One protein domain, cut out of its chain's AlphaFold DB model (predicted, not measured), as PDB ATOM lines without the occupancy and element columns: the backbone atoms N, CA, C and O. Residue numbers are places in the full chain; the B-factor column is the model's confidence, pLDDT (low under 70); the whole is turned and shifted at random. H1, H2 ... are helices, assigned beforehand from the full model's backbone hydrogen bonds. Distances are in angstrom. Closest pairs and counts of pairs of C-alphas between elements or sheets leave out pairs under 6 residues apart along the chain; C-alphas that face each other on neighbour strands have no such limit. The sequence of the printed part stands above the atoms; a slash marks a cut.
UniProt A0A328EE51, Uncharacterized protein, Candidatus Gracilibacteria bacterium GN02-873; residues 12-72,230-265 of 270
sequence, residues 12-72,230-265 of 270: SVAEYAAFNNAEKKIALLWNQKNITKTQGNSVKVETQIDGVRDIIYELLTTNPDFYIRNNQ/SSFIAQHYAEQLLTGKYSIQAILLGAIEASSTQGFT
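This is residues 12 to 72 and 230 to 265 of the 270 residues of an uncharacterized protein of Candidatus Gracilibacteria bacterium GN02-873 (UniProt A0A328EE51). Two helical hairpins pack together with their helices crossed: the longer one is made of H1 and H2, side by side and almost exactly antiparallel, and the shorter one, H4 and H5, lies over one side of it at a steep slant. The short helix H3 packs on the first part of H1, away from H4 and H5, and residues 36 to 43, at the turn of the long hairpin, stick out. The printed part has 97 residues with five named helices, H1 to H5 in order along the chain, and no named strand; the class is all helix. The whole is compact, with a radius of gyration of the C-alphas of 13.7 A, and spans 44 by 34 by 19 A.

H1, residues 13 to 30, and H2, residues 42 to 61, form a helical hairpin: they touch at a shallow tilt of 4 degrees, opposite ways, with the closest C-alphas, those of Ile 26 and Val 52, 6.0 A apart. H3, residues 64 to 72, touches residues 14 to 21 of H1 alone, at a steep tilt of 49 degrees, the closest C-alphas being those of Ala 14 and Pro 64 at 5.3 A. H2 and H3 are close but not clearly touching, with the C-alphas of Leu 59 and Tyr 67 closest at 7.0 A. H4, residues 230 to 242, touches H2 at a steep tilt of 46 degrees, opposite ways; the closest C-alphas, those of Arg 53 and Ala 234, are 4.8 A apart. H5, residues 248 to 260, forms a helical hairpin with H4 at a shallow tilt of 26 degrees, with the C-alphas of Tyr 237 and Ile 251 closest at 5.8 A. Residues 248 to 252 of H5 touch residues 19 to 27 of H1, and the closest C-alphas, those of Glu 23 and Ile 248, are 6.2 A apart. H5 also touches residues 56 to 60 of H2, with the C-alphas of Leu 60 and Ile 256 closest at 7.0 A. Of the six touching pairs two are at a shallow tilt, and the packing is only just mostly crossed. H1 and H4 are apart, as are H3 and H5, and H3 and H4. In H1, H2 and H5 every O i to N i+4 pair is within hydrogen-bond range; in H3 it is 4 of 5 and in H4 8 of 9.

H1 begins at C-alpha 13 (52.745, 113.167, 40.649) and measures 25.5 A from first to last C-alpha. H2, the longest helix, measures 28.1 A and ends at C-alpha 61 (49.210, 108.628, 24.663). H3 measures 12.4 A, H4 19.1 A and H5 18.7 A, with H5 ending at C-alpha 260 (38.826, 106.289, 30.778).

The two C-alphas farthest apart, those of Ser 12 and Gln 39, are 44.7 A apart. Residues 73 to 229 are not printed, and C-alphas 72 and 230 are 24.0 A apart across this cut. The link from H1 to H2 is long, and those from H2 to H3 and H4 to H5 are tight. The mean pLDDT of the printed part is 82.7; residues 31 to 45, 71 and 262 to 265 are under 70.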
ATOM      1  N   SER A  12      49.057 109.958  39.895       90.06
ATOM      2  CA  SER A  12      50.479 110.095  40.229       90.06
ATOM      3  C   SER A  12      50.988 111.522  40.060       90.06
ATOM      4  O   SER A  12      50.460 112.294  39.263       90.06
ATOM      5  N   VAL A  13      52.069 111.862  40.770       90.88
ATOM      6  CA  VAL A  13      52.745 113.167  40.649       90.88
ATOM      7  C   VAL A  13      53.142 113.466  39.199       90.88
ATOM      8  O   VAL A  13      53.002 114.604  38.750       90.88
ATOM      9  N   ALA A  14      53.579 112.449  38.451       91.69
ATOM     10  CA  ALA A  14      53.928 112.593  37.043       91.69
ATOM     11  C   ALA A  14      52.697 112.942  36.184       91.69
ATOM     12  O   ALA A  14      52.759 113.853  35.367       91.69
ATOM     13  N   GLU A  15      51.542 112.310  36.414       94.06
ATOM     14  CA  GLU A  15      50.295 112.660  35.710       94.06
ATOM     15  C   GLU A  15      49.862 114.107  35.984       94.06
ATOM     16  O   GLU A  15      49.497 114.825  35.054       94.06
ATOM     17  N   TYR A  16      49.974 114.581  37.229       93.56
ATOM     18  CA  TYR A  16      49.714 115.989  37.559       93.56
ATOM     19  C   TYR A  16      50.680 116.952  36.877       93.56
ATOM     20  O   TYR A  16      50.270 117.997  36.372       93.56
ATOM     21  N   ALA A  17      51.970 116.630  36.867       93.12
ATOM     22  CA  ALA A  17      52.966 117.481  36.237       93.12
ATOM     23  C   ALA A  17      52.795 117.524  34.708       93.12
ATOM     24  O   ALA A  17      52.898 118.606  34.123       93.12
ATOM     25  N   ALA A  18      52.461 116.397  34.071       94.75
ATOM     26  CA  ALA A  18      52.126 116.336  32.650       94.75
ATOM     27  C   ALA A  18      50.853 117.138  32.333       94.75
ATOM     28  O   ALA A  18      50.871 117.964  31.420       94.75
ATOM     29  N   PHE A  19      49.795 116.983  33.138       95.25
ATOM     30  CA  PHE A  19      48.557 117.760  33.028       95.25
ATOM     31  C   PHE A  19      48.820 119.271  33.097       95.25
ATOM     32  O   PHE A  19      48.442 120.015  32.193       95.25
ATOM     33  N   ASN A  20      49.537 119.729  34.128       93.94
ATOM     34  CA  ASN A  20      49.858 121.147  34.314       93.94
ATOM     35  C   ASN A  20      50.734 121.696  33.174       93.94
ATOM     36  O   ASN A  20      50.650 122.874  32.823       93.94
ATOM     37  N   ASN A  21      51.614 120.867  32.607       93.94
ATOM     38  CA  ASN A  21      52.422 121.249  31.454       93.94
ATOM     39  C   ASN A  21      51.554 121.400  30.194       93.94
ATOM     40  O   ASN A  21      51.651 122.426  29.519       93.94
ATOM     41  N   ALA A  22      50.656 120.446  29.930       94.75
ATOM     42  CA  ALA A  22      49.697 120.522  28.831       94.75
ATOM     43  C   ALA A  22      48.803 121.768  28.944       94.75
ATOM     44  O   ALA A  22      48.650 122.503  27.969       94.75
ATOM     45  N   GLU A  23      48.292 122.068  30.143       94.75
ATOM     46  CA  GLU A  23      47.499 123.275  30.406       94.75
ATOM     47  C   GLU A  23      48.275 124.550  30.056       94.75
ATOM     48  O   GLU A  23      47.770 125.404  29.325       94.75
ATOM     49  N   LYS A  24      49.532 124.662  30.507       92.44
ATOM     50  CA  LYS A  24      50.401 125.808  30.191       92.44
ATOM     51  C   LYS A  24      50.669 125.937  28.695       92.44
ATOM     52  O   LYS A  24      50.645 127.049  28.174       92.44
ATOM     53  N   LYS A  25      50.921 124.827  27.995       91.44
ATOM     54  CA  LYS A  25      51.149 124.832  26.543       91.44
ATOM     55  C   LYS A  25      49.916 125.302  25.781       91.44
ATOM     56  O   LYS A  25      50.037 126.177  24.926       91.44
ATOM     57  N   ILE A  26      48.739 124.779  26.124       92.00
ATOM     58  CA  ILE A  26      47.479 125.224  25.519       92.00
ATOM     59  C   ILE A  26      47.259 126.701  25.831       92.00
ATOM     60  O   ILE A  26      46.959 127.464  24.922       92.00
ATOM     61  N   ALA A  27      47.486 127.142  27.071       90.31
ATOM     62  CA  ALA A  27      47.357 128.549  27.431       90.31
ATOM     63  C   ALA A  27      48.292 129.436  26.596       90.31
ATOM     64  O   ALA A  27      47.857 130.474  26.120       90.31
ATOM     65  N   LEU A  28      49.539 129.034  26.347       87.81
ATOM     66  CA  LEU A  28      50.461 129.789  25.488       87.81
ATOM     67  C   LEU A  28      50.002 129.844  24.025       87.81
ATOM     68  O   LEU A  28      50.059 130.914  23.419       87.81
ATOM     69  N   LEU A  29      49.521 128.725  23.473       84.81
ATOM     70  CA  LEU A  29      48.969 128.674  22.114       84.81
ATOM     71  C   LEU A  29      47.693 129.514  21.972       84.81
ATOM     72  O   LEU A  29      47.457 130.126  20.927       84.81
ATOM     73  N   TRP A  30      46.879 129.548  23.027       76.88
ATOM     74  CA  TRP A  30      45.584 130.222  23.048       76.88
ATOM     75  C   TRP A  30      45.692 131.716  23.390       76.88
ATOM     76  O   TRP A  30      44.880 132.518  22.935       76.88
ATOM     77  N   ASN A  31      46.707 132.128  24.160       65.62
ATOM     78  CA  ASN A  31      46.816 133.471  24.747       65.62
ATOM     79  C   ASN A  31      47.606 134.489  23.898       65.62
ATOM     80  O   ASN A  31      48.264 135.386  24.424       65.62
ATOM     81  N   GLN A  32      47.529 134.418  22.571       50.59
ATOM     82  CA  GLN A  32      48.111 135.442  21.698       50.59
ATOM     83  C   GLN A  32      47.050 136.034  20.774       50.59
ATOM     84  O   GLN A  32      46.724 135.407  19.779       50.59
ATOM     85  N   LYS A  33      46.533 137.230  21.103       47.28
ATOM     86  CA  LYS A  33      46.216 138.400  20.232       47.28
ATOM     87  C   LYS A  33      45.769 138.229  18.744       47.28
ATOM     88  O   LYS A  33      45.714 139.231  18.041       47.28
ATOM     89  N   ASN A  34      45.397 137.048  18.248       47.16
ATOM     90  CA  ASN A  34      45.272 136.720  16.815       47.16
ATOM     91  C   ASN A  34      43.863 136.310  16.360       47.16
ATOM     92  O   ASN A  34      43.673 136.008  15.184       47.16
ATOM     93  N   ILE A  35      42.847 136.360  17.226       51.53
ATOM     94  CA  ILE A  35      41.450 136.190  16.793       51.53
ATOM     95  C   ILE A  35      40.909 137.536  16.264       51.53
ATOM     96  O   ILE A  35      39.898 138.060  16.722       51.53
ATOM     97  N   THR A  36      41.603 138.157  15.308       43.31
ATOM     98  CA  THR A  36      41.114 139.344  14.585       43.31
ATOM     99  C   THR A  36      40.161 138.911  13.476       43.31
ATOM    100  O   THR A  36      40.581 138.638  12.363       43.31
ATOM    101  N   LYS A  37      38.864 138.813  13.791       46.72
ATOM    102  CA  LYS A  37      37.773 138.481  12.854       46.72
ATOM    103  C   LYS A  37      37.868 139.244  11.516       46.72
ATOM    104  O   LYS A  37      37.366 140.356  11.417       46.72
ATOM    105  N   THR A  38      38.387 138.603  10.475       42.69
ATOM    106  CA  THR A  38      38.065 138.862   9.059       42.69
ATOM    107  C   THR A  38      38.339 137.589   8.252       42.69
ATOM    108  O   THR A  38      39.080 136.715   8.696       42.69
ATOM    109  N   GLN A  39      37.695 137.449   7.091       45.38
ATOM    110  CA  GLN A  39      37.517 136.218   6.293       45.38
ATOM    111  C   GLN A  39      38.789 135.423   5.884       45.38
ATOM    112  O   GLN A  39      38.656 134.386   5.248       45.38
ATOM    113  N   GLY A  40      40.000 135.837   6.282       50.72
ATOM    114  CA  GLY A  40      41.260 135.085   6.131       50.72
ATOM    115  C   GLY A  40      41.732 134.318   7.382       50.72
ATOM    116  O   GLY A  40      42.823 133.755   7.375       50.72
ATOM    117  N   ASN A  41      40.950 134.308   8.469       57.25
ATOM    118  CA  ASN A  41      41.348 133.733   9.763       57.25
ATOM    119  C   ASN A  41      40.995 132.254   9.989       57.25
ATOM    120  O   ASN A  41      41.408 131.707  11.010       57.25
ATOM    121  N   SER A  42      40.260 131.600   9.085       58.66
ATOM    122  CA  SER A  42      39.879 130.186   9.255       58.66
ATOM    123  C   SER A  42      41.103 129.276   9.384       58.66
ATOM    124  O   SER A  42      41.186 128.503  10.329       58.66
ATOM    125  N   VAL A  43      42.112 129.474   8.529       59.88
ATOM    126  CA  VAL A  43      43.353 128.676   8.513       59.88
ATOM    127  C   VAL A  43      44.140 128.800   9.825       59.88
ATOM    128  O   VAL A  43      44.673 127.818  10.335       59.88
ATOM    129  N   LYS A  44      44.197 130.003  10.417       65.12
ATOM    130  CA  LYS A  44      44.884 130.223  11.704       65.12
ATOM    131  C   LYS A  44      44.162 129.538  12.862       65.12
ATOM    132  O   LYS A  44      44.822 129.009  13.750       65.12
ATOM    133  N   VAL A  45      42.830 129.544  12.839       67.00
ATOM    134  CA  VAL A  45      42.005 128.858  13.840       67.00
ATOM    135  C   VAL A  45      42.156 127.341  13.702       67.00
ATOM    136  O   VAL A  45      42.379 126.677  14.707       67.00
ATOM    137  N   GLU A  46      42.145 126.802  12.481       71.38
ATOM    138  CA  GLU A  46      42.416 125.379  12.212       71.38
ATOM    139  C   GLU A  46      43.798 124.952  12.725       71.38
ATOM    140  O   GLU A  46      43.899 123.982  13.469       71.38
ATOM    141  N   THR A  47      44.844 125.746  12.468       78.31
ATOM    142  CA  THR A  47      46.206 125.449  12.959       78.31
ATOM    143  C   THR A  47      46.297 125.476  14.494       78.31
ATOM    144  O   THR A  47      47.038 124.700  15.094       78.31
ATOM    145  N   GLN A  48      45.543 126.358  15.163       80.88
ATOM    146  CA  GLN A  48      45.479 126.382  16.629       80.88
ATOM    147  C   GLN A  48      44.733 125.168  17.188       80.88
ATOM    148  O   GLN A  48      45.171 124.604  18.190       80.88
ATOM    149  N   ILE A  49      43.637 124.754  16.547       86.06
ATOM    150  CA  ILE A  49      42.892 123.545  16.921       86.06
ATOM    151  C   ILE A  49      43.782 122.321  16.769       86.06
ATOM    152  O   ILE A  49      43.846 121.519  17.695       86.06
ATOM    153  N   ASP A  50      44.506 122.212  15.655       88.94
ATOM    154  CA  ASP A  50      45.467 121.138  15.428       88.94
ATOM    155  C   ASP A  50      46.528 121.110  16.534       88.94
ATOM    156  O   ASP A  50      46.763 120.063  17.130       88.94
ATOM    157  N   GLY A  51      47.085 122.269  16.908       90.75
ATOM    158  CA  GLY A  51      48.048 122.359  18.010       90.75
ATOM    159  C   GLY A  51      47.473 121.943  19.371       90.75
ATOM    160  O   GLY A  51      48.137 121.249  20.141       90.75
ATOM    161  N   VAL A  52      46.231 122.328  19.681       92.12
ATOM    162  CA  VAL A  52      45.554 121.908  20.922       92.12
ATOM    163  C   VAL A  52      45.236 120.414  20.895       92.12
ATOM    164  O   VAL A  52      45.494 119.726  21.884       92.12
ATOM    165  N   ARG A  53      44.728 119.894  19.772       94.25
ATOM    166  CA  ARG A  53      44.501 118.461  19.557       94.25
ATOM    167  C   ARG A  53      45.791 117.693  19.800       94.25
ATOM    168  O   ARG A  53      45.770 116.726  20.552       94.25
ATOM    169  N   ASP A  54      46.897 118.117  19.203       94.38
ATOM    170  CA  ASP A  54      48.171 117.407  19.302       94.38
ATOM    171  C   ASP A  54      48.671 117.375  20.753       94.38
ATOM    172  O   ASP A  54      49.063 116.317  21.239       94.38
ATOM    173  N   ILE A  55      48.525 118.473  21.507       95.25
ATOM    174  CA  ILE A  55      48.847 118.489  22.945       95.25
ATOM    175  C   ILE A  55      47.969 117.517  23.740       95.25
ATOM    176  O   ILE A  55      48.487 116.793  24.593       95.25
ATOM    177  N   ILE A  56      46.654 117.493  23.490       95.56
ATOM    178  CA  ILE A  56      45.735 116.568  24.171       95.56
ATOM    179  C   ILE A  56      46.091 115.122  23.804       95.56
ATOM    180  O   ILE A  56      46.164 114.256  24.674       95.56
ATOM    181  N   TYR A  57      46.358 114.851  22.529       94.75
ATOM    182  CA  TYR A  57      46.740 113.532  22.044       94.75
ATOM    183  C   TYR A  57      48.041 113.042  22.690       94.75
ATOM    184  O   TYR A  57      48.092 111.917  23.193       94.75
ATOM    185  N   GLU A  58      49.078 113.879  22.721       94.06
ATOM    186  CA  GLU A  58      50.348 113.566  23.377       94.06
ATOM    187  C   GLU A  58      50.156 113.312  24.874       94.06
ATOM    188  O   GLU A  58      50.692 112.328  25.386       94.06
ATOM    189  N   LEU A  59      49.361 114.140  25.563       95.00
ATOM    190  CA  LEU A  59      49.056 113.961  26.984       95.00
ATOM    191  C   LEU A  59      48.437 112.583  27.253       95.00
ATOM    192  O   LEU A  59      48.838 111.908  28.195       95.00
ATOM    193  N   LEU A  60      47.479 112.152  26.426       93.25
ATOM    194  CA  LEU A  60      46.773 110.883  26.622       93.25
ATOM    195  C   LEU A  60      47.638 109.656  26.284       93.25
ATOM    196  O   LEU A  60      47.493 108.597  26.908       93.25
ATOM    197  N   THR A  61      48.503 109.770  25.274       92.31
ATOM    198  CA  THR A  61      49.210 108.628  24.663       92.31
ATOM    199  C   THR A  61      50.672 108.473  25.082       92.31
ATOM    200  O   THR A  61      51.258 107.418  24.822       92.31
ATOM    201  N   THR A  62      51.254 109.463  25.760       93.00
ATOM    202  CA  THR A  62      52.649 109.437  26.230       93.00
ATOM    203  C   THR A  62      52.703 109.106  27.718       93.00
ATOM    204  O   THR A  62      51.883 109.584  28.501       93.00
ATOM    205  N   ASN A  63      53.685 108.303  28.121       91.38
ATOM    206  CA  ASN A  63      54.051 108.123  29.518       91.38
ATOM    207  C   ASN A  63      54.313 109.515  30.146       91.38
ATOM    208  O   ASN A  63      55.113 110.275  29.592       91.38
ATOM    209  N   PRO A  64      53.668 109.875  31.272       92.31
ATOM    210  CA  PRO A  64      53.796 111.192  31.889       92.31
ATOM    211  C   PRO A  64      55.242 111.607  32.190       92.31
ATOM    212  O   PRO A  64      55.589 112.769  31.985       92.31
ATOM    213  N   ASP A  65      56.111 110.679  32.600       88.88
ATOM    214  CA  ASP A  65      57.525 110.986  32.849       88.88
ATOM    215  C   ASP A  65      58.249 111.386  31.558       88.88
ATOM    216  O   ASP A  65      58.991 112.372  31.535       88.88
ATOM    217  N   PHE A  66      57.993 110.670  30.460       89.44
ATOM    218  CA  PHE A  66      58.515 111.029  29.140       89.44
ATOM    219  C   PHE A  66      57.922 112.342  28.636       89.44
ATOM    220  O   PHE A  66      58.659 113.179  28.113       89.44
ATOM    221  N   TYR A  67      56.619 112.551  28.835       88.31
ATOM    222  CA  TYR A  67      55.940 113.789  28.471       88.31
ATOM    223  C   TYR A  67      56.598 114.991  29.157       88.31
ATOM    224  O   TYR A  67      56.889 115.991  28.509       88.31
ATOM    225  N   ILE A  68      56.887 114.903  30.455       85.62
ATOM    226  CA  ILE A  68      57.527 115.996  31.194       85.62
ATOM    227  C   ILE A  68      58.967 116.199  30.721       85.62
ATOM    228  O   ILE A  68      59.338 117.315  30.353       85.62
ATOM    229  N   ARG A  69      59.774 115.131  30.715       83.25
ATOM    230  CA  ARG A  69      61.222 115.229  30.487       83.25
ATOM    231  C   ARG A  69      61.564 115.648  29.067       83.25
ATOM    232  O   ARG A  69      62.384 116.542  28.899       83.25
ATOM    233  N   ASN A  70      60.883 115.100  28.063       78.19
ATOM    234  CA  ASN A  70      61.109 115.475  26.665       78.19
ATOM    235  C   ASN A  70      60.791 116.956  26.392       78.19
ATOM    236  O   ASN A  70      61.335 117.564  25.478       78.19
ATOM    237  N   ASN A  71      59.912 117.555  27.200       69.81
ATOM    238  CA  ASN A  71      59.556 118.967  27.094       69.81
ATOM    239  C   ASN A  71      60.427 119.897  27.956       69.81
ATOM    240  O   ASN A  71      60.351 121.113  27.789       69.81
ATOM    241  N   GLN A  72      61.229 119.353  28.875       77.94
ATOM    242  CA  GLN A  72      62.137 120.115  29.742       77.94
ATOM    243  C   GLN A  72      63.595 120.033  29.285       77.94
ATOM    244  O   GLN A  72      64.335 121.002  29.429       77.94
ATOM    245  N   SER A 230      41.958 107.935  20.571       89.88
ATOM    246  CA  SER A 230      42.624 109.074  21.216       89.88
ATOM    247  C   SER A 230      42.615 110.329  20.337       89.88
ATOM    248  O   SER A 230      42.445 111.424  20.860       89.88
ATOM    249  N   SER A 231      42.773 110.182  19.014       90.88
ATOM    250  CA  SER A 231      42.694 111.304  18.066       90.88
ATOM    251  C   SER A 231      41.281 111.889  18.017       90.88
ATOM    252  O   SER A 231      41.115 113.103  18.064       90.88
ATOM    253  N   PHE A 232      40.254 111.033  18.035       90.81
ATOM    254  CA  PHE A 232      38.860 111.468  18.105       90.81
ATOM    255  C   PHE A 232      38.567 112.277  19.376       90.81
ATOM    256  O   PHE A 232      37.996 113.362  19.286       90.81
ATOM    257  N   ILE A 233      38.987 111.784  20.549       91.88
ATOM    258  CA  ILE A 233      38.840 112.518  21.816       91.88
ATOM    259  C   ILE A 233      39.581 113.851  21.740       91.88
ATOM    260  O   ILE A 233      39.000 114.894  22.035       91.88
ATOM    261  N   ALA A 234      40.846 113.826  21.324       93.75
ATOM    262  CA  ALA A 234      41.664 115.025  21.246       93.75
ATOM    263  C   ALA A 234      41.035 116.090  20.337       93.75
ATOM    264  O   ALA A 234      40.937 117.247  20.737       93.75
ATOM    265  N   GLN A 235      40.539 115.689  19.163       92.81
ATOM    266  CA  GLN A 235      39.862 116.585  18.228       92.81
ATOM    267  C   GLN A 235      38.578 117.153  18.838       92.81
ATOM    268  O   GLN A 235      38.378 118.365  18.828       92.81
ATOM    269  N   HIS A 236      37.729 116.294  19.411       92.19
ATOM    270  CA  HIS A 236      36.470 116.718  20.019       92.19
ATOM    271  C   HIS A 236      36.692 117.785  21.098       92.19
ATOM    272  O   HIS A 236      36.034 118.824  21.101       92.19
ATOM    273  N   TYR A 237      37.643 117.548  22.001       93.31
ATOM    274  CA  TYR A 237      37.923 118.455  23.110       93.31
ATOM    275  C   TYR A 237      38.664 119.726  22.668       93.31
ATOM    276  O   TYR A 237      38.383 120.801  23.202       93.31
ATOM    277  N   ALA A 238      39.519 119.651  21.644       91.94
ATOM    278  CA  ALA A 238      40.095 120.837  21.015       91.94
ATOM    279  C   ALA A 238      39.009 121.740  20.394       91.94
ATOM    280  O   ALA A 238      39.024 122.954  20.591       91.94
ATOM    281  N   GLU A 239      38.012 121.158  19.720       89.94
ATOM    282  CA  GLU A 239      36.867 121.898  19.171       89.94
ATOM    283  C   GLU A 239      35.982 122.511  20.268       89.94
ATOM    284  O   GLU A 239      35.514 123.643  20.125       89.94
ATOM    285  N   GLN A 240      35.773 121.814  21.393       89.19
ATOM    286  CA  GLN A 240      35.006 122.362  22.519       89.19
ATOM    287  C   GLN A 240      35.653 123.622  23.111       89.19
ATOM    288  O   GLN A 240      34.928 124.525  23.544       89.19
ATOM    289  N   LEU A 241      36.987 123.734  23.088       85.69
ATOM    290  CA  LEU A 241      37.697 124.921  23.576       85.69
ATOM    291  C   LEU A 241      37.321 126.190  22.782       85.69
ATOM    292  O   LEU A 241      37.200 127.268  23.366       85.69
ATOM    293  N   LEU A 242      37.028 126.070  21.480       78.69
ATOM    294  CA  LEU A 242      36.599 127.193  20.624       78.69
ATOM    295  C   LEU A 242      35.266 127.803  21.046       78.69
ATOM    296  O   LEU A 242      34.998 128.969  20.763       78.69
ATOM    297  N   THR A 243      34.409 127.019  21.698       81.56
ATOM    298  CA  THR A 243      33.089 127.497  22.117       81.56
ATOM    299  C   THR A 243      33.186 128.575  23.197       81.56
ATOM    300  O   THR A 243      32.200 129.264  23.455       81.56
ATOM    301  N   GLY A 244      34.346 128.697  23.858       80.81
ATOM    302  CA  GLY A 244      34.568 129.594  24.991       80.81
ATOM    303  C   GLY A 244      33.788 129.206  26.252       80.81
ATOM    304  O   GLY A 244      33.841 129.930  27.241       80.81
ATOM    305  N   LYS A 245      33.059 128.081  26.233       85.62
ATOM    306  CA  LYS A 245      32.216 127.630  27.350       85.62
ATOM    307  C   LYS A 245      33.002 126.944  28.463       85.62
ATOM    308  O   LYS A 245      32.531 126.900  29.595       85.62
ATOM    309  N   TYR A 246      34.170 126.396  28.141       88.12
ATOM    310  CA  TYR A 246      34.966 125.573  29.046       88.12
ATOM    311  C   TYR A 246      36.366 126.158  29.212       88.12
ATOM    312  O   TYR A 246      36.955 126.667  28.258       88.12
ATOM    313  N   SER A 247      36.910 126.069  30.427       91.44
ATOM    314  CA  SER A 247      38.315 126.385  30.681       91.44
ATOM    315  C   SER A 247      39.230 125.317  30.075       91.44
ATOM    316  O   SER A 247      38.814 124.177  29.867       91.44
ATOM    317  N   ILE A 248      40.503 125.658  29.854       93.06
ATOM    318  CA  ILE A 248      41.527 124.695  29.409       93.06
ATOM    319  C   ILE A 248      41.584 123.494  30.363       93.06
ATOM    320  O   ILE A 248      41.583 122.349  29.920       93.06
ATOM    321  N   GLN A 249      41.554 123.754  31.673       94.00
ATOM    322  CA  GLN A 249      41.520 122.713  32.694       94.00
ATOM    323  C   GLN A 249      40.326 121.761  32.515       94.00
ATOM    324  O   GLN A 249      40.500 120.546  32.556       94.00
ATOM    325  N   ALA A 250      39.123 122.296  32.277       92.56
ATOM    326  CA  ALA A 250      37.924 121.486  32.064       92.56
ATOM    327  C   ALA A 250      38.010 120.647  30.777       92.56
ATOM    328  O   ALA A 250      37.590 119.492  30.776       92.56
ATOM    329  N   ILE A 251      38.594 121.197  29.708       93.69
ATOM    330  CA  ILE A 251      38.844 120.477  28.451       93.69
ATOM    331  C   ILE A 251      39.795 119.296  28.665       93.69
ATOM    332  O   ILE A 251      39.502 118.185  28.225       93.69
ATOM    333  N   LEU A 252      40.903 119.509  29.376       95.19
ATOM    334  CA  LEU A 252      41.876 118.452  29.658       95.19
ATOM    335  C   LEU A 252      41.297 117.353  30.558       95.19
ATOM    336  O   LEU A 252      41.479 116.171  30.269       95.19
ATOM    337  N   LEU A 253      40.575 117.726  31.620       93.88
ATOM    338  CA  LEU A 253      39.919 116.756  32.503       93.88
ATOM    339  C   LEU A 253      38.853 115.953  31.761       93.88
ATOM    340  O   LEU A 253      38.822 114.734  31.893       93.88
ATOM    341  N   GLY A 254      38.038 116.615  30.936       93.00
ATOM    342  CA  GLY A 254      37.039 115.940  30.117       93.00
ATOM    343  C   GLY A 254      37.669 114.956  29.128       93.00
ATOM    344  O   GLY A 254      37.189 113.836  29.001       93.00
ATOM    345  N   ALA A 255      38.778 115.323  28.480       93.56
ATOM    346  CA  ALA A 255      39.495 114.417  27.582       93.56
ATOM    347  C   ALA A 255      40.038 113.179  28.316       93.56
ATOM    348  O   ALA A 255      39.906 112.057  27.818       93.56
ATOM    349  N   ILE A 256      40.610 113.365  29.511       93.31
ATOM    350  CA  ILE A 256      41.075 112.264  30.367       93.31
ATOM    351  C   ILE A 256      39.904 111.362  30.766       93.31
ATOM    352  O   ILE A 256      39.970 110.151  30.551       93.31
ATOM    353  N   GLU A 257      38.820 111.942  31.275       91.69
ATOM    354  CA  GLU A 257      37.625 111.213  31.696       91.69
ATOM    355  C   GLU A 257      37.023 110.412  30.533       91.69
ATOM    356  O   GLU A 257      36.854 109.196  30.645       91.69
ATOM    357  N   ALA A 258      36.818 111.042  29.374       90.44
ATOM    358  CA  ALA A 258      36.318 110.377  28.172       90.44
ATOM    359  C   ALA A 258      37.226 109.221  27.731       90.44
ATOM    360  O   ALA A 258      36.745 108.176  27.291       90.44
ATOM    361  N   SER A 259      38.544 109.368  27.890       90.12
ATOM    362  CA  SER A 259      39.508 108.315  27.557       90.12
ATOM    363  C   SER A 259      39.542 107.157  28.561       90.12
ATOM    364  O   SER A 259      40.103 106.103  28.254       90.12
ATOM    365  N   SER A 260      38.964 107.334  29.754       86.69
ATOM    366  CA  SER A 260      38.826 106.289  30.778       86.69
ATOM    367  C   SER A 260      37.576 105.431  30.576       86.69
ATOM    368  O   SER A 260      37.566 104.248  30.914       86.69
ATOM    369  N   THR A 261      36.542 105.996  29.951       81.62
ATOM    370  CA  THR A 261      35.330 105.266  29.576       81.62
ATOM    371  C   THR A 261      35.553 104.449  28.305       81.62
ATOM    372  O   THR A 261      36.252 104.904  27.399       81.62
ATOM    373  N   GLN A 262      34.963 103.250  28.205       65.50
ATOM    374  CA  GLN A 262      34.889 102.537  26.923       65.50
ATOM    375  C   GLN A 262      34.189 103.445  25.909       65.50
ATOM    376  O   GLN A 262      33.001 103.733  26.046       65.50
ATOM    377  N   GLY A 263      34.937 103.940  24.925       57.28
ATOM    378  CA  GLY A 263      34.437 104.927  23.982       57.28
ATOM    379  C   GLY A 263      34.485 104.423  22.546       57.28
ATOM    380  O   GLY A 263      35.485 103.877  22.075       57.28
ATOM    381  N   PHE A 264      33.370 104.616  21.849       53.31
ATOM    382  CA  PHE A 264      33.218 104.345  20.426       53.31
ATOM    383  C   PHE A 264      33.573 105.606  19.630       53.31
ATOM    384  O   PHE A 264      33.121 106.699  19.965       53.31
ATOM    385  N   THR A 265      34.314 105.468  18.529       51.59
ATOM    386  CA  THR A 265      34.581 106.576  17.582       51.59
ATOM    387  C   THR A 265      33.367 106.961  16.726       51.59
ATOM    388  O   THR A 265      33.486 107.742  15.778       51.59
TER     389      THR A 265